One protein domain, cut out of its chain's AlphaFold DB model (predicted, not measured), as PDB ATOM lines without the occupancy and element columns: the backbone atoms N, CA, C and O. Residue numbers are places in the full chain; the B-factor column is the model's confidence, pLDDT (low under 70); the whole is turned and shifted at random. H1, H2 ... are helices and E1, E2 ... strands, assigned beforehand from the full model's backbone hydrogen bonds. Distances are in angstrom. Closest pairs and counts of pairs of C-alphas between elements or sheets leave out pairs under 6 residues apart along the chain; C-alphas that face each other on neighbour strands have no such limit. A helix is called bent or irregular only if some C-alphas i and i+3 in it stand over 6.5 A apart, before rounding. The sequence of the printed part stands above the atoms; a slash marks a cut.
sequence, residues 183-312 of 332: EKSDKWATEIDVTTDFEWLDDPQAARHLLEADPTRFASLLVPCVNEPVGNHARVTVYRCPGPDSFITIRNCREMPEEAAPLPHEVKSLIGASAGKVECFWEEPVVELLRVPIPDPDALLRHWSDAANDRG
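This is residues 183 to 312 of the 332 residues of an uncharacterized protein of Massilia sp. LPB0304 (UniProt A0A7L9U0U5). A strongly twisted sheet of four strands makes the body, with the helical hairpin of H1 and H2 packed at its E4 edge and H4 near one end of the strands. Between E3 and E4 the chain reaches far out to the small helix H3, where residues 264 to 270 stick out. The printed part has 130 residues, with four named helices and four named strands in the order E1 H1 H2 E2 E3 H3 E4 H4; the sheet, E1 - E2 - E3 - E4, is antiparallel, and the class is mixed. The whole is loose, with a radius of gyration of the C-alphas of 17.4 A, and spans 57 by 31 by 29 A.

Inner strands E2, residues 232 to 240, and E3, residues 245 to 254, form an antiparallel hairpin, N 235 and O 251 within hydrogen-bond range at 2.7 A. Edge strand E1, residues 190 to 193, is antiparallel to E2, with N 192 and O 238 at 2.8 A. Edge strand E4, residues 287 to 293, is antiparallel to E3, with N 289 and O 248 at 2.9 A. H1, residues 204 to 213, and H2, residues 215 to 221, form two layers with the sheet, helices on one face of it. H1 has a height over the sheet of 9.6 A; its closest C-alphas to E4 are Arg 208 and Val 287, 5.8 A. H1 and H2 touch, closest at the C-alphas of Leu 211 and Phe 218, 6.4 A, at a steep tilt of 41 degrees, opposite ways. H4, residues 297 to 310, only grazes the sheet with residues 297 to 301. H3, residues 265 to 271, is not on the sheet. Every O i to N i+4 pair is within hydrogen-bond range in H1 and H4, 2 of 3 in H3, and 1 of 3 in irregular H2, where C-alphas 216 and 219 are 7.1 A apart and 3 of 4 O i to N i+3 pairs are within range.

E1 begins at C-alpha 190 (188.974, 123.996, 121.912), and H4 ends at C-alpha 310 (185.374, 132.117, 148.465). E3 measures 29.8 A, E2 26.3 A and H4 19.8 A.

The C-alphas of Lys 184 and Pro 264, the two farthest apart, are 57.9 A apart. The printed part has no cut; the link H3 to E4 is long. The model's pLDDT is under 70 at residues 226 to 230, 256 to 283 and 312.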
ATOM      1  N   GLU A 183     198.859 118.514 116.724       90.38
ATOM      2  CA  GLU A 183     199.390 117.599 115.703       90.38
ATOM      3  C   GLU A 183     199.191 116.121 116.076       90.38
ATOM      4  O   GLU A 183     198.925 115.302 115.204       90.38
ATOM      5  N   LYS A 184     199.276 115.774 117.371       89.31
ATOM      6  CA  LYS A 184     199.129 114.385 117.842       89.31
ATOM      7  C   LYS A 184     197.702 113.859 117.701       89.31
ATOM      8  O   LYS A 184     197.514 112.699 117.361       89.31
ATOM      9  N   SER A 185     196.706 114.698 117.981       89.81
ATOM     10  CA  SER A 185     195.293 114.309 117.915       89.81
ATOM     11  C   SER A 185     194.608 114.728 116.613       89.81
ATOM     12  O   SER A 185     193.406 114.517 116.482       89.81
ATOM     13  N   ASP A 186     195.335 115.383 115.702       92.56
ATOM     14  CA  ASP A 186     194.847 115.913 114.423       92.56
ATOM     15  C   ASP A 186     193.553 116.751 114.560       92.56
ATOM     16  O   ASP A 186     192.615 116.669 113.756       92.56
ATOM     17  N   LYS A 187     193.495 117.561 115.624       93.38
ATOM     18  CA  LYS A 187     192.335 118.381 116.003       93.38
ATOM     19  C   LYS A 187     192.776 119.790 116.379       93.38
ATOM     20  O   LYS A 187     193.830 119.995 116.976       93.38
ATOM     21  N   TRP A 188     191.931 120.761 116.050       93.88
ATOM     22  CA  TRP A 188     192.069 122.123 116.556       93.88
ATOM     23  C   TRP A 188     191.845 122.148 118.066       93.88
ATOM     24  O   TRP A 188     191.022 121.381 118.566       93.88
ATOM     25  N   ALA A 189     192.554 123.030 118.766       94.12
ATOM     26  CA  ALA A 189     192.293 123.255 120.177       94.12
ATOM     27  C   ALA A 189     190.887 123.837 120.378       94.12
ATOM     28  O   ALA A 189     190.407 124.636 119.565       94.12
ATOM     29  N   THR A 190     190.241 123.425 121.462       93.38
ATOM     30  CA  THR A 190     188.974 123.996 121.912       93.38
ATOM     31  C   THR A 190     189.280 125.253 122.708       93.38
ATOM     32  O   THR A 190     190.029 125.200 123.680       93.38
ATOM     33  N   GLU A 191     188.721 126.375 122.278       93.00
ATOM     34  CA  GLU A 191     188.798 127.648 122.990       93.00
ATOM     35  C   GLU A 191     187.803 127.627 124.157       93.00
ATOM     36  O   GLU A 191     186.627 127.314 123.963       93.00
ATOM     37  N   ILE A 192     188.297 127.895 125.362       92.06
ATOM     38  CA  ILE A 192     187.530 127.957 126.603       92.06
ATOM     39  C   ILE A 192     187.829 129.313 127.231       92.06
ATOM     40  O   ILE A 192     188.931 129.540 127.732       92.06
ATOM     41  N   ASP A 193     186.854 130.214 127.189       91.00
ATOM     42  CA  ASP A 193     186.946 131.481 127.907       91.00
ATOM     43  C   ASP A 193     186.685 131.233 129.392       91.00
ATOM     44  O   ASP A 193     185.665 130.650 129.770       91.00
ATOM     45  N   VAL A 194     187.628 131.645 130.236       90.12
ATOM     46  CA  VAL A 194     187.488 131.533 131.686       90.12
ATOM     47  C   VAL A 194     186.437 132.544 132.136       90.12
ATOM     48  O   VAL A 194     186.495 133.716 131.775       90.12
ATOM     49  N   THR A 195     185.439 132.087 132.892       86.31
ATOM     50  CA  THR A 195     184.325 132.936 133.349       86.31
ATOM     51  C   THR A 195     184.718 133.895 134.465       86.31
ATOM     52  O   THR A 195     184.028 134.890 134.671       86.31
ATOM     53  N   THR A 196     185.791 133.573 135.186       87.88
ATOM     54  CA  THR A 196     186.368 134.388 136.253       87.88
ATOM     55  C   THR A 196     187.222 135.499 135.652       87.88
ATOM     56  O   THR A 196     188.125 135.222 134.861       87.88
ATOM     57  N   ASP A 197     186.944 136.737 136.048       89.25
ATOM     58  CA  ASP A 197     187.805 137.883 135.774       89.25
ATOM     59  C   ASP A 197     188.918 137.946 136.847       89.25
ATOM     60  O   ASP A 197     188.697 137.650 138.028       89.25
ATOM     61  N   PHE A 198     190.135 138.281 136.427       90.88
ATOM     62  CA  PHE A 198     191.331 138.319 137.274       90.88
ATOM     63  C   PHE A 198     191.794 139.755 137.499       90.88
ATOM     64  O   PHE A 198     191.421 140.642 136.736       90.88
ATOM     65  N   GLU A 199     192.616 139.967 138.522       90.88
ATOM     66  CA  GLU A 199     193.240 141.263 138.789       90.88
ATOM     67  C   GLU A 199     194.037 141.762 137.574       90.88
ATOM     68  O   GLU A 199     194.627 140.976 136.818       90.88
ATOM     69  N   TRP A 200     194.029 143.078 137.363       90.31
ATOM     70  CA  TRP A 200     194.770 143.711 136.278       90.31
ATOM     71  C   TRP A 200     196.280 143.463 136.425       90.31
ATOM     72  O   TRP A 200     196.873 143.674 137.482       90.31
ATOM     73  N   LEU A 201     196.941 143.055 135.337       90.44
ATOM     74  CA  LEU A 201     198.393 142.872 135.335       90.44
ATOM     75  C   LEU A 201     199.098 144.206 135.056       90.44
ATOM     76  O   LEU A 201     199.178 144.624 133.899       90.44
ATOM     77  N   ASP A 202     199.624 144.849 136.102       88.69
ATOM     78  CA  ASP A 202     200.307 146.153 136.018       88.69
ATOM     79  C   ASP A 202     201.578 146.136 135.157       88.69
ATOM     80  O   ASP A 202     201.844 147.090 134.424       88.69
ATOM     81  N   ASP A 203     202.345 145.041 135.209       90.00
ATOM     82  CA  ASP A 203     203.542 144.835 134.386       90.00
ATOM     83  C   ASP A 203     203.380 143.602 133.476       90.00
ATOM     84  O   ASP A 203     203.760 142.479 133.843       90.00
ATOM     85  N   PRO A 204     202.825 143.792 132.262       88.00
ATOM     86  CA  PRO A 204     202.663 142.729 131.280       88.00
ATOM     87  C   PRO A 204     203.963 142.004 130.914       88.00
ATOM     88  O   PRO A 204     203.948 140.797 130.671       88.00
ATOM     89  N   GLN A 205     205.094 142.718 130.873       86.75
ATOM     90  CA  GLN A 205     206.373 142.142 130.458       86.75
ATOM     91  C   GLN A 205     206.970 141.281 131.571       86.75
ATOM     92  O   GLN A 205     207.431 140.171 131.301       86.75
ATOM     93  N   ALA A 206     206.902 141.730 132.828       89.25
ATOM     94  CA  ALA A 206     207.319 140.912 133.964       89.25
ATOM     95  C   ALA A 206     206.441 139.663 134.117       89.25
ATOM     96  O   ALA A 206     206.970 138.564 134.302       89.25
ATOM     97  N   ALA A 207     205.119 139.804 133.971       88.38
ATOM     98  CA  ALA A 207     204.180 138.683 133.972       88.38
ATOM     99  C   ALA A 207     204.530 137.652 132.887       88.38
ATOM    100  O   ALA A 207     204.617 136.451 133.160       88.38
ATOM    101  N   ARG A 208     204.800 138.122 131.665       87.62
ATOM    102  CA  ARG A 208     205.227 137.275 130.551       87.62
ATOM    103  C   ARG A 208     206.545 136.562 130.842       87.62
ATOM    104  O   ARG A 208     206.602 135.343 130.710       87.62
ATOM    105  N   HIS A 209     207.581 137.285 131.268       88.31
ATOM    106  CA  HIS A 209     208.883 136.695 131.589       88.31
ATOM    107  C   HIS A 209     208.796 135.658 132.713       88.31
ATOM    108  O   HIS A 209     209.445 134.614 132.634       88.31
ATOM    109  N   LEU A 210     207.972 135.906 133.733       89.75
ATOM    110  CA  LEU A 210     207.755 134.969 134.832       89.75
ATOM    111  C   LEU A 210     207.108 133.668 134.346       89.75
ATOM    112  O   LEU A 210     207.551 132.589 134.735       89.75
ATOM    113  N   LEU A 211     206.105 133.757 133.470       87.81
ATOM    114  CA  LEU A 211     205.433 132.582 132.914       87.81
ATOM    115  C   LEU A 211     206.282 131.840 131.875       87.81
ATOM    116  O   LEU A 211     206.185 130.619 131.772       87.81
ATOM    117  N   GLU A 212     207.117 132.548 131.115       87.44
ATOM    118  CA  GLU A 212     208.091 131.932 130.207       87.44
ATOM    119  C   GLU A 212     209.190 131.183 130.980       87.44
ATOM    120  O   GLU A 212     209.631 130.122 130.535       87.44
ATOM    121  N   ALA A 213     209.609 131.700 132.142       89.06
ATOM    122  CA  ALA A 213     210.604 131.064 133.004       89.06
ATOM    123  C   ALA A 213     210.040 129.869 133.793       89.06
ATOM    124  O   ALA A 213     210.715 128.848 133.923       89.06
ATOM    125  N   ASP A 214     208.816 129.986 134.315       88.06
ATOM    126  CA  ASP A 214     208.155 128.946 135.103       88.06
ATOM    127  C   ASP A 214     206.632 128.922 134.847       88.06
ATOM    128  O   ASP A 214     205.857 129.565 135.566       88.06
ATOM    129  N   PRO A 215     206.169 128.129 133.857       84.69
ATOM    130  CA  PRO A 215     204.749 128.012 133.531       84.69
ATOM    131  C   PRO A 215     203.878 127.495 134.683       84.69
ATOM    132  O   PRO A 215     202.661 127.665 134.649       84.69
ATOM    133  N   THR A 216     204.459 126.854 135.706       82.62
ATOM    134  CA  THR A 216     203.684 126.319 136.838       82.62
ATOM    135  C   THR A 216     203.169 127.420 137.766       82.62
ATOM    136  O   THR A 216     202.138 127.244 138.415       82.62
ATOM    137  N   ARG A 217     203.801 128.602 137.749       84.81
ATOM    138  CA  ARG A 217     203.371 129.794 138.505       84.81
ATOM    139  C   ARG A 217     202.136 130.476 137.936       84.81
ATOM    140  O   ARG A 217     201.666 131.467 138.493       84.81
ATOM    141  N   PHE A 218     201.588 129.941 136.852       82.94
ATOM    142  CA  PHE A 218     200.396 130.466 136.209       82.94
ATOM    143  C   PHE A 218     199.218 130.642 137.172       82.94
ATOM    144  O   PHE A 218     198.612 131.710 137.202       82.94
ATOM    145  N   ALA A 219     198.946 129.646 138.019       81.69
ATOM    146  CA  ALA A 219     197.859 129.724 138.993       81.69
ATOM    147  C   ALA A 219     198.095 130.781 140.088       81.69
ATOM    148  O   ALA A 219     197.134 131.360 140.577       81.69
ATOM    149  N   SER A 220     199.353 131.050 140.458       84.69
ATOM    150  CA  SER A 220     199.696 132.055 141.477       84.69
ATOM    151  C   SER A 220     199.730 133.488 140.950       84.69
ATOM    152  O   SER A 220     199.559 134.416 141.729       84.69
ATOM    153  N   LEU A 221     199.982 133.670 139.650       87.62
ATOM    154  CA  LEU A 221     200.002 134.994 139.025       87.62
ATOM    155  C   LEU A 221     198.585 135.548 138.841       87.62
ATOM    156  O   LEU A 221     198.368 136.750 138.938       87.62
ATOM    157  N   LEU A 222     197.631 134.666 138.551       88.81
ATOM    158  CA  LEU A 222     196.251 135.031 138.274       88.81
ATOM    159  C   LEU A 222     195.420 134.993 139.553       88.81
ATOM    160  O   LEU A 222     194.886 133.954 139.943       88.81
ATOM    161  N   VAL A 223     195.307 136.152 140.189       88.50
ATOM    162  CA  VAL A 223     194.483 136.342 141.378       88.50
ATOM    163  C   VAL A 223     193.060 136.703 140.937       88.50
ATOM    164  O   VAL A 223     192.898 137.647 140.166       88.50
ATOM    165  N   PRO A 224     192.016 135.956 141.350       87.62
ATOM    166  CA  PRO A 224     190.636 136.337 141.061       87.62
ATOM    167  C   PRO A 224     190.334 137.720 141.636       87.62
ATOM    168  O   PRO A 224     190.653 137.976 142.799       87.62
ATOM    169  N   CYS A 225     189.708 138.576 140.833       82.62
ATOM    170  CA  CYS A 225     189.420 139.954 141.207       82.62
ATOM    171  C   CYS A 225     188.473 140.025 142.422       82.62
ATOM    172  O   CYS A 225     187.421 139.375 142.453       82.62
ATOM    173  N   VAL A 226     188.843 140.834 143.421       69.69
ATOM    174  CA  VAL A 226     188.028 141.127 144.609       69.69
ATOM    175  C   VAL A 226     187.930 142.636 144.760       69.69
ATOM    176  O   VAL A 226     188.850 143.274 145.263       69.69
ATOM    177  N   ASN A 227     186.802 143.215 144.353       61.31
ATOM    178  CA  ASN A 227     186.528 144.648 144.505       61.31
ATOM    179  C   ASN A 227     187.512 145.589 143.771       61.31
ATOM    180  O   ASN A 227     187.738 146.701 144.259       61.31
ATOM    181  N   GLU A 228     188.096 145.204 142.625       57.22
ATOM    182  CA  GLU A 228     188.836 146.187 141.814       57.22
ATOM    183  C   GLU A 228     187.909 147.336 141.388       57.22
ATOM    184  O   GLU A 228     186.697 147.135 141.224       57.22
ATOM    185  N   PRO A 229     188.453 148.559 141.228       57.03
ATOM    186  CA  PRO A 229     187.688 149.678 140.705       57.03
ATOM    187  C   PRO A 229     187.026 149.254 139.395       57.03
ATOM    188  O   PRO A 229     187.716 148.858 138.456       57.03
ATOM    189  N   VAL A 230     185.691 149.327 139.390       63.75
ATOM    190  CA  VAL A 230     184.787 148.986 138.283       63.75
ATOM    191  C   VAL A 230     185.382 149.525 136.984       63.75
ATOM    192  O   VAL A 230     185.323 150.729 136.733       63.75
ATOM    193  N   GLY A 231     186.069 148.676 136.220       72.94
ATOM    194  CA  GLY A 231     186.842 149.160 135.086       72.94
ATOM    195  C   GLY A 231     188.012 148.289 134.660       72.94
ATOM    196  O   GLY A 231     188.080 147.977 133.491       72.94
ATOM    197  N   ASN A 232     188.947 147.882 135.515       85.31
ATOM    198  CA  ASN A 232     190.174 147.224 135.027       85.31
ATOM    199  C   ASN A 232     190.253 145.777 135.495       85.31
ATOM    200  O   ASN A 232     190.159 145.544 136.688       85.31
ATOM    201  N   HIS A 233     190.479 144.837 134.575       88.00
ATOM    202  CA  HIS A 233     190.655 143.419 134.899       88.00
ATOM    203  C   HIS A 233     191.433 142.663 133.825       88.00
ATOM    204  O   HIS A 233     191.560 143.120 132.692       88.00
ATOM    205  N   ALA A 234     191.916 141.466 134.137       90.00
ATOM    206  CA  ALA A 234     192.489 140.534 133.177       90.00
ATOM    207  C   ALA A 234     191.517 139.391 132.839       90.00
ATOM    208  O   ALA A 234     190.813 138.848 133.690       90.00
ATOM    209  N   ARG A 235     191.505 138.983 131.569       91.06
ATOM    210  CA  ARG A 235     190.768 137.830 131.048       91.06
ATOM    211  C   ARG A 235     191.709 136.775 130.518       91.06
ATOM    212  O   ARG A 235     192.712 137.074 129.869       91.06
ATOM    213  N   VAL A 236     191.321 135.528 130.740       91.94
ATOM    214  CA  VAL A 236     192.100 134.361 130.352       91.94
ATOM    215  C   VAL A 236     191.279 133.510 129.398       91.94
ATOM    216  O   VAL A 236     190.134 133.160 129.676       91.94
ATOM    217  N   THR A 237     191.892 133.136 128.282       92.81
ATOM    218  CA  THR A 237     191.349 132.161 127.337       92.81
ATOM    219  C   THR A 237     192.280 130.958 127.297       92.81
ATOM    220  O   THR A 237     193.480 131.093 127.044       92.81
ATOM    221  N   VAL A 238     191.733 129.767 127.535       92.38
ATOM    222  CA  VAL A 238     192.460 128.495 127.499       92.38
ATOM    223  C   VAL A 238     192.135 127.762 126.201       92.38
ATOM    224  O   VAL A 238     190.989 127.443 125.908       92.38
ATOM    225  N   TYR A 239     193.161 127.436 125.427       92.94
ATOM    226  CA  TYR A 239     193.089 126.605 124.233       92.94
ATOM    227  C   TYR A 239     193.484 125.174 124.592       92.94
ATOM    228  O   TYR A 239     194.666 124.818 124.636       92.94
ATOM    229  N   ARG A 240     192.477 124.339 124.842       91.50
ATOM    230  CA  ARG A 240     192.655 122.942 125.237       91.50
ATOM    231  C   ARG A 240     192.888 122.060 124.018       91.50
ATOM    232  O   ARG A 240     192.017 121.952 123.150       91.50
ATOM    233  N   CYS A 241     194.019 121.363 123.977       89.38
ATOM    234  CA  CYS A 241     194.170 120.234 123.065       89.38
ATOM    235  C   CYS A 241     193.642 118.948 123.722       89.38
ATOM    236  O   CYS A 241     193.661 118.835 124.942       89.38
ATOM    237  N   PRO A 242     193.242 117.928 122.946       83.50
ATOM    238  CA  PRO A 242     192.916 116.604 123.489       83.50
ATOM    239  C   PRO A 242     194.086 115.867 124.180       83.50
ATOM    240  O   PRO A 242     193.885 114.773 124.693       83.50
ATOM    241  N   GLY A 243     195.307 116.408 124.127       80.06
ATOM    242  CA  GLY A 243     196.501 115.854 124.772       80.06
ATOM    243  C   GLY A 243     196.918 116.643 126.022       80.06
ATOM    244  O   GLY A 243     196.165 117.494 126.481       80.06
ATOM    245  N   PRO A 244     198.138 116.421 126.547       79.31
ATOM    246  CA  PRO A 244     198.623 117.091 127.763       79.31
ATOM    247  C   PRO A 244     198.963 118.577 127.560       79.31
ATOM    248  O   PRO A 244     199.263 119.286 128.515       79.31
ATOM    249  N   ASP A 245     198.966 119.044 126.312       83.44
ATOM    250  CA  ASP A 245     199.341 120.407 125.968       83.44
ATOM    251  C   ASP A 245     198.112 121.311 125.944       83.44
ATOM    252  O   ASP A 245     197.158 121.069 125.205       83.44
ATOM    253  N   SER A 246     198.160 122.393 126.713       90.00
ATOM    254  CA  SER A 246     197.204 123.492 126.616       90.00
ATOM    255  C   SER A 246     197.953 124.788 126.346       90.00
ATOM    256  O   SER A 246     199.117 124.938 126.723       90.00
ATOM    257  N   PHE A 247     197.290 125.720 125.670       91.69
ATOM    258  CA  PHE A 247     197.816 127.065 125.467       91.69
ATOM    259  C   PHE A 247     196.921 128.070 126.163       91.69
ATOM    260  O   PHE A 247     195.718 127.851 126.273       91.69
ATOM    261  N   ILE A 248     197.490 129.175 126.614       91.56
ATOM    262  CA  ILE A 248     196.747 130.234 127.291       91.56
ATOM    263  C   ILE A 248     196.957 131.557 126.574       91.56
ATOM    264  O   ILE A 248     197.995 131.794 125.960       91.56
ATOM    265  N   THR A 249     195.968 132.431 126.643       92.81
ATOM    266  CA  THR A 249     196.112 133.837 126.279       92.81
ATOM    267  C   THR A 249     195.543 134.677 127.402       92.81
ATOM    268  O   THR A 249     194.433 134.409 127.856       92.81
ATOM    269  N   ILE A 250     196.314 135.662 127.851       92.12
ATOM    270  CA  ILE A 250     195.927 136.599 128.905       92.12
ATOM    271  C   ILE A 250     195.804 137.977 128.266       92.12
ATOM    272  O   ILE A 250     196.707 138.416 127.548       92.12
ATOM    273  N   ARG A 251     194.681 138.649 128.504       92.25
ATOM    274  CA  ARG A 251     194.420 140.006 128.022       92.25
ATOM    275  C   ARG A 251     193.969 140.878 129.170       92.25
ATOM    276  O   ARG A 251     193.043 140.506 129.878       92.25
ATOM    277  N   ASN A 252     194.568 142.047 129.286       90.88
ATOM    278  CA  ASN A 252     194.038 143.097 130.130       90.88
ATOM    279  C   ASN A 252     192.850 143.765 129.411       90.88
ATOM    280  O   ASN A 252     192.869 143.960 128.196       90.88
ATOM    281  N   CYS A 253     191.791 144.054 130.152       86.81
ATOM    282  CA  CYS A 253     190.543 144.637 129.689       86.81
ATOM    283  C   CYS A 253     190.219 145.848 130.559       86.81
ATOM    284  O   CYS A 253     190.314 145.783 131.783       86.81
ATOM    285  N   ARG A 254     189.830 146.947 129.910       83.19
ATOM    286  CA  ARG A 254     189.262 148.116 130.580       83.19
ATOM    287  C   ARG A 254     187.798 148.264 130.191       83.19
ATOM    288  O   ARG A 254     187.514 148.425 129.011       83.19
ATOM    289  N   GLU A 255     186.877 148.194 131.138       73.44
ATOM    290  CA  GLU A 255     185.500 148.632 130.972       73.44
ATOM    291  C   GLU A 255     185.491 150.157 130.874       73.44
ATOM    292  O   GLU A 255     186.096 150.862 131.687       73.44
ATOM    293  N   MET A 256     184.820 150.683 129.852       61.06
ATOM    294  CA  MET A 256     184.577 152.116 129.798       61.06
ATOM    295  C   MET A 256     183.645 152.496 130.951       61.06
ATOM    296  O   MET A 256     182.614 151.838 131.121       61.06
ATOM    297  N   PRO A 257     183.962 153.554 131.719       63.03
ATOM    298  CA  PRO A 257     183.013 154.088 132.679       63.03
ATOM    299  C   PRO A 257     181.728 154.456 131.934       63.03
ATOM    300  O   PRO A 257     181.781 155.055 130.856       63.03
ATOM    301  N   GLU A 258     180.583 154.073 132.497       59.41
ATOM    302  CA  GLU A 258     179.277 154.480 131.986       59.41
ATOM    303  C   GLU A 258     179.272 156.011 131.883       59.41
ATOM    304  O   GLU A 258     179.493 156.712 132.871       59.41
ATOM    305  N   GLU A 259     179.147 156.531 130.662       53.50
ATOM    306  CA  GLU A 259     179.315 157.951 130.374       53.50
ATOM    307  C   GLU A 259     178.335 158.772 131.232       53.50
ATOM    308  O   GLU A 259     177.127 158.770 131.011       53.50
ATOM    309  N   ALA A 260     178.857 159.477 132.242       49.38
ATOM    310  CA  ALA A 260     178.073 160.240 133.218       49.38
ATOM    311  C   ALA A 260     177.441 161.527 132.640       49.38
ATOM    312  O   ALA A 260     176.928 162.364 133.387       49.38
ATOM    313  N   ALA A 261     177.483 161.720 131.319       49.56
ATOM    314  CA  ALA A 261     176.827 162.838 130.660       49.56
ATOM    315  C   ALA A 261     175.324 162.538 130.491       49.56
ATOM    316  O   ALA A 261     174.953 161.440 130.065       49.56
ATOM    317  N   PRO A 262     174.419 163.492 130.781       48.59
ATOM    318  CA  PRO A 262     173.001 163.319 130.504       48.59
ATOM    319  C   PRO A 262     172.777 163.353 128.988       48.59
ATOM    320  O   PRO A 262     172.492 164.394 128.403       48.59
ATOM    321  N   LEU A 263     172.912 162.198 128.336       58.75
ATOM    322  CA  LEU A 263     172.436 162.022 126.973       58.75
ATOM    323  C   LEU A 263     170.905 162.212 126.963       58.75
ATOM    324  O   LEU A 263     170.225 161.694 127.862       58.75
ATOM    325  N   PRO A 264     170.345 162.936 125.974       64.62
ATOM    326  CA  PRO A 264     168.903 163.091 125.814       64.62
ATOM    327  C   PRO A 264     168.196 161.732 125.843       64.62
ATOM    328  O   PRO A 264     168.705 160.745 125.310       64.62
ATOM    329  N   HIS A 265     167.011 161.675 126.452       61.06
ATOM    330  CA  HIS A 265     166.244 160.439 126.665       61.06
ATOM    331  C   HIS A 265     166.035 159.613 125.374       61.06
ATOM    332  O   HIS A 265     165.988 158.385 125.415       61.06
ATOM    333  N   GLU A 266     165.977 160.277 124.219       62.81
ATOM    334  CA  GLU A 266     165.835 159.657 122.895       62.81
ATOM    335  C   GLU A 266     167.093 158.900 122.431       62.81
ATOM    336  O   GLU A 266     166.990 157.886 121.748       62.81
ATOM    337  N   VAL A 267     168.285 159.333 122.851       57.81
ATOM    338  CA  VAL A 267     169.548 158.632 122.568       57.81
ATOM    339  C   VAL A 267     169.720 157.447 123.526       57.81
ATOM    340  O   VAL A 267     170.200 156.388 123.128       57.81
ATOM    341  N   LYS A 268     169.237 157.568 124.772       55.62
ATOM    342  CA  LYS A 268     169.234 156.468 125.754       55.62
ATOM    343  C   LYS A 268     168.366 155.280 125.342       55.62
ATOM    344  O   LYS A 268     168.741 154.155 125.650       55.62
ATOM    345  N   SER A 269     167.246 155.477 124.644       58.19
ATOM    346  CA  SER A 269     166.421 154.350 124.173       58.19
ATOM    347  C   SER A 269     167.070 153.583 123.014       58.19
ATOM    348  O   SER A 269     166.868 152.376 122.896       58.19
ATOM    349  N   LEU A 270     167.903 154.253 122.210       53.47
ATOM    350  CA  LEU A 270     168.703 153.633 121.147       53.47
ATOM    351  C   LEU A 270     169.967 152.945 121.697       53.47
ATOM    352  O   LEU A 270     170.329 151.866 121.234       53.47
ATOM    353  N   ILE A 271     170.605 153.527 122.720       52.00
ATOM    354  CA  ILE A 271     171.803 152.986 123.392       52.00
ATOM    355  C   ILE A 271     171.452 151.965 124.487       52.00
ATOM    356  O   ILE A 271     172.298 151.162 124.870       52.00
ATOM    357  N   GLY A 272     170.204 151.907 124.958       46.97
ATOM    358  CA  GLY A 272     169.738 150.955 125.975       46.97
ATOM    359  C   GLY A 272     169.893 149.480 125.578       46.97
ATOM    360  O   GLY A 272     169.888 148.612 126.443       46.97
ATOM    361  N   ALA A 273     170.120 149.188 124.292       48.78
ATOM    362  CA  ALA A 273     170.513 147.863 123.803       48.78
ATOM    363  C   ALA A 273     172.029 147.560 123.936       48.78
ATOM    364  O   ALA A 273     172.473 146.460 123.610       48.78
ATOM    365  N   SER A 274     172.831 148.527 124.391       44.94
ATOM    366  CA  SER A 274     174.300 148.482 124.488       44.94
ATOM    367  C   SER A 274     174.877 148.913 125.845       44.94
ATOM    368  O   SER A 274     176.086 148.808 126.040       44.94
ATOM    369  N   ALA A 275     174.052 149.348 126.802       38.25
ATOM    370  CA  ALA A 275     174.497 149.610 128.172       38.25
ATOM    371  C   ALA A 275     174.965 148.297 128.839       38.25
ATOM    372  O   ALA A 275     174.237 147.305 128.838       38.25
ATOM    373  N   GLY A 276     176.201 148.273 129.351       47.69
ATOM    374  CA  GLY A 276     176.862 147.073 129.894       47.69
ATOM    375  C   GLY A 276     177.773 146.327 128.909       47.69
ATOM    376  O   GLY A 276     178.275 145.245 129.222       47.69
ATOM    377  N   LYS A 277     178.011 146.869 127.707       47.62
ATOM    378  CA  LYS A 277     178.948 146.264 126.757       47.62
ATOM    379  C   LYS A 277     180.383 146.564 127.191       47.62
ATOM    380  O   LYS A 277     180.928 147.622 126.909       47.62
ATOM    381  N   VAL A 278     180.987 145.606 127.888       51.56
ATOM    382  CA  VAL A 278     182.410 145.640 128.240       51.56
ATOM    383  C   VAL A 278     183.238 145.506 126.966       51.56
ATOM    384  O   VAL A 278     183.509 144.396 126.495       51.56
ATOM    385  N   GLU A 279     183.615 146.634 126.376       49.59
ATOM    386  CA  GLU A 279     184.588 146.660 125.294       49.59
ATOM    387  C   GLU A 279     185.981 146.534 125.905       49.59
ATOM    388  O   GLU A 279     186.527 147.498 126.420       49.59
ATOM    389  N   CYS A 280     186.571 145.335 125.857       51.25
ATOM    390  CA  CYS A 280     188.011 145.232 126.070       51.25
ATOM    391  C   CYS A 280     188.673 146.062 124.973       51.25
ATOM    392  O   CYS A 280     188.597 145.692 123.797       51.25
ATOM    393  N   PHE A 281     189.290 147.183 125.345       51.16
ATOM    394  CA  PHE A 281     190.153 147.909 124.428       51.16
ATOM    395  C   PHE A 281     191.181 146.919 123.868       51.16
ATOM    396  O   PHE A 281     191.701 146.077 124.601       51.16
ATOM    397  N   TRP A 282     191.397 146.957 122.553       50.56
ATOM    398  CA  TRP A 282     192.246 146.018 121.815       50.56
ATOM    399  C   TRP A 282     193.735 146.270 122.098       50.56
ATOM    400  O   TRP A 282     194.507 146.539 121.183       50.56
ATOM    401  N   GLU A 283     194.134 146.223 123.366       56.94
ATOM    402  CA  GLU A 283     195.536 146.180 123.751       56.94
ATOM    403  C   GLU A 283     196.117 144.813 123.369       56.94
ATOM    404  O   GLU A 283     195.427 143.784 123.361       56.94
ATOM    405  N   GLU A 284     197.391 144.819 122.974       73.62
ATOM    406  CA  GLU A 284     198.121 143.597 122.657       73.62
ATOM    407  C   GLU A 284     198.004 142.608 123.830       73.62
ATOM    408  O   GLU A 284     198.076 143.014 124.993       73.62
ATOM    409  N   PRO A 285     197.782 141.309 123.561       79.81
ATOM    410  CA  PRO A 285     197.700 140.320 124.626       79.81
ATOM    411  C   PRO A 285     198.970 140.356 125.486       79.81
ATOM    412  O   PRO A 285     200.077 140.256 124.962       79.81
ATOM    413  N   VAL A 286     198.791 140.436 126.808       83.19
ATOM    414  CA  VAL A 286     199.880 140.396 127.801       83.19
ATOM    415  C   VAL A 286     200.714 139.130 127.607       83.19
ATOM    416  O   VAL A 286     201.943 139.161 127.561       83.19
ATOM    417  N   VAL A 287     200.019 138.009 127.417       84.88
ATOM    418  CA  VAL A 287     200.611 136.729 127.037       84.88
ATOM    419  C   VAL A 287     199.779 136.138 125.913       84.88
ATOM    420  O   VAL A 287     198.578 135.930 126.076       84.88
ATOM    421  N   GLU A 288     200.410 135.834 124.781       88.56
ATOM    422  CA  GLU A 288     199.756 135.201 123.637       88.56
ATOM    423  C   GLU A 288     200.203 133.748 123.490       88.56
ATOM    424  O   GLU A 288     201.389 133.462 123.338       88.56
ATOM    425  N   LEU A 289     199.232 132.833 123.511       88.44
ATOM    426  CA  LEU A 289     199.388 131.406 123.205       88.44
ATOM    427  C   LEU A 289     200.594 130.721 123.879       88.44
ATOM    428  O   LEU A 289     201.290 129.910 123.255       88.44
ATOM    429  N   LEU A 290     200.834 131.019 125.156       89.56
ATOM    430  CA  LEU A 290     201.880 130.363 125.937       89.56
ATOM    431  C   LEU A 290     201.470 128.923 126.245       89.56
ATOM    432  O   LEU A 290     200.347 128.667 126.678       89.56
ATOM    433  N   ARG A 291     202.373 127.973 126.019       88.12
ATOM    434  CA  ARG A 291     202.175 126.564 126.351       88.12
ATOM    435  C   ARG A 291     202.297 126.380 127.858       88.12
ATOM    436  O   ARG A 291     203.344 126.664 128.432       88.12
ATOM    437  N   VAL A 292     201.258 125.827 128.472       83.75
ATOM    438  CA  VAL A 292     201.254 125.504 129.899       83.75
ATOM    439  C   VAL A 292     200.995 124.008 130.062       83.75
ATOM    440  O   VAL A 292     200.041 123.484 129.473       83.75
ATOM    441  N   PRO A 293     201.830 123.292 130.836       78.31
ATOM    442  CA  PRO A 293     201.566 121.911 131.194       78.31
ATOM    443  C   PRO A 293     200.449 121.900 132.240       78.31
ATOM    444  O   PRO A 293     200.710 121.966 133.437       78.31
ATOM    445  N   ILE A 294     199.198 121.866 131.784       76.88
ATOM    446  CA  ILE A 294     198.027 121.769 132.658       76.88
ATOM    447  C   ILE A 294     197.527 120.324 132.573       76.88
ATOM    448  O   ILE A 294     196.917 119.969 131.561       76.88
ATOM    449  N   PRO A 295     197.792 119.471 133.585       71.81
ATOM    450  CA  PRO A 295     197.405 118.061 133.541       71.81
ATOM    451  C   PRO A 295     195.885 117.883 133.497       71.81
ATOM    452  O   PRO A 295     195.389 117.018 132.780       71.81
ATOM    453  N   ASP A 296     195.162 118.725 134.243       84.75
ATOM    454  CA  ASP A 296     193.701 118.777 134.268       84.75
ATOM    455  C   ASP A 296     193.222 120.242 134.204       84.75
ATOM    456  O   ASP A 296     193.114 120.923 135.231       84.75
ATOM    457  N   PRO A 297     192.951 120.766 132.997       83.12
ATOM    458  CA  PRO A 297     192.410 122.110 132.841       83.12
ATOM    459  C   PRO A 297     191.017 122.282 133.460       83.12
ATOM    460  O   PRO A 297     190.679 123.403 133.817       83.12
ATOM    461  N   ASP A 298     190.218 121.225 133.645       86.19
ATOM    462  CA  ASP A 298     188.927 121.335 134.340       86.19
ATOM    463  C   ASP A 298     189.110 121.483 135.852       86.19
ATOM    464  O   ASP A 298     188.346 122.195 136.502       86.19
ATOM    465  N   ALA A 299     190.119 120.835 136.441       87.12
ATOM    466  CA  ALA A 299     190.488 121.080 137.835       87.12
ATOM    467  C   ALA A 299     190.974 122.518 138.050       87.12
ATOM    468  O   ALA A 299     190.575 123.144 139.027       87.12
ATOM    469  N   LEU A 300     191.771 123.067 137.125       85.88
ATOM    470  CA  LEU A 300     192.230 124.456 137.214       85.88
ATOM    471  C   LEU A 300     191.065 125.453 137.120       85.88
ATOM    472  O   LEU A 300     190.967 126.365 137.934       85.88
ATOM    473  N   LEU A 301     190.156 125.252 136.159       86.56
ATOM    474  CA  LEU A 301     188.966 126.095 136.006       86.56
ATOM    475  C   LEU A 301     188.061 126.034 137.243       86.56
ATOM    476  O   LEU A 301     187.572 127.069 137.688       86.56
ATOM    477  N   ARG A 302     187.879 124.840 137.827       88.06
ATOM    478  CA  ARG A 302     187.153 124.671 139.095       88.06
ATOM    479  C   ARG A 302     187.849 125.394 140.238       88.06
ATOM    480  O   ARG A 302     187.202 126.170 140.921       88.06
ATOM    481  N   HIS A 303     189.164 125.235 140.376       87.56
ATOM    482  CA  HIS A 303     189.937 125.906 141.417       87.56
ATOM    483  C   HIS A 303     189.790 127.433 141.362       87.56
ATOM    484  O   HIS A 303     189.587 128.062 142.395       87.56
ATOM    485  N   TRP A 304     189.833 128.036 140.172       87.56
ATOM    486  CA  TRP A 304     189.599 129.476 140.032       87.56
ATOM    487  C   TRP A 304     188.154 129.889 140.276       87.56
ATOM    488  O   TRP A 304     187.920 130.963 140.823       87.56
ATOM    489  N   SER A 305     187.188 129.063 139.874       86.06
ATOM    490  CA  SER A 305     185.779 129.306 140.185       86.06
ATOM    491  C   SER A 305     185.538 129.277 141.696       86.06
ATOM    492  O   SER A 305     184.861 130.156 142.220       86.06
ATOM    493  N   ASP A 306     186.111 128.299 142.395       87.19
ATOM    494  CA  ASP A 306     185.985 128.144 143.844       87.19
ATOM    495  C   ASP A 306     186.696 129.295 144.570       87.19
ATOM    496  O   ASP A 306     186.096 129.956 145.412       87.19
ATOM    497  N   ALA A 307     187.923 129.638 144.160       84.12
ATOM    498  CA  ALA A 307     188.672 130.763 144.720       84.12
ATOM    499  C   ALA A 307     187.974 132.119 144.506       84.12
ATOM    500  O   ALA A 307     188.069 133.001 145.360       84.12
ATOM    501  N   ALA A 308     187.271 132.296 143.383       82.25
ATOM    502  CA  ALA A 308     186.452 133.480 143.142       82.25
ATOM    503  C   ALA A 308     185.225 133.515 144.067       82.25
ATOM    504  O   ALA A 308     184.929 134.562 144.642       82.25
ATOM    505  N   ASN A 309     184.547 132.380 144.258       83.31
ATOM    506  CA  ASN A 309     183.393 132.272 145.155       83.31
ATOM    507  C   ASN A 309     183.777 132.542 146.619       83.31
ATOM    508  O   ASN A 309     183.100 133.317 147.294       83.31
ATOM    509  N   ASP A 310     184.886 131.967 147.087       83.69
ATOM    510  CA  ASP A 310     185.374 132.117 148.465       83.69
ATOM    511  C   ASP A 310     185.735 133.567 148.808       83.69
ATOM    512  O   ASP A 310     185.605 134.006 149.951       83.69
ATOM    513  N   ARG A 311     186.171 134.334 147.808       75.00
ATOM    514  CA  ARG A 311     186.532 135.746 147.960       75.00
ATOM    515  C   ARG A 311     185.343 136.706 147.815       75.00
ATOM    516  O   ARG A 311     185.546 137.917 147.825       75.00
ATOM    517  N   GLY A 312     184.116 136.191 147.690       68.69
ATOM    518  CA  GLY A 312     182.916 137.001 147.452       68.69
ATOM    519  C   GLY A 312     182.906 137.665 146.070       68.69
ATOM    520  O   GLY A 312     182.361 138.754 145.918       68.69
TER     521      GLY A 312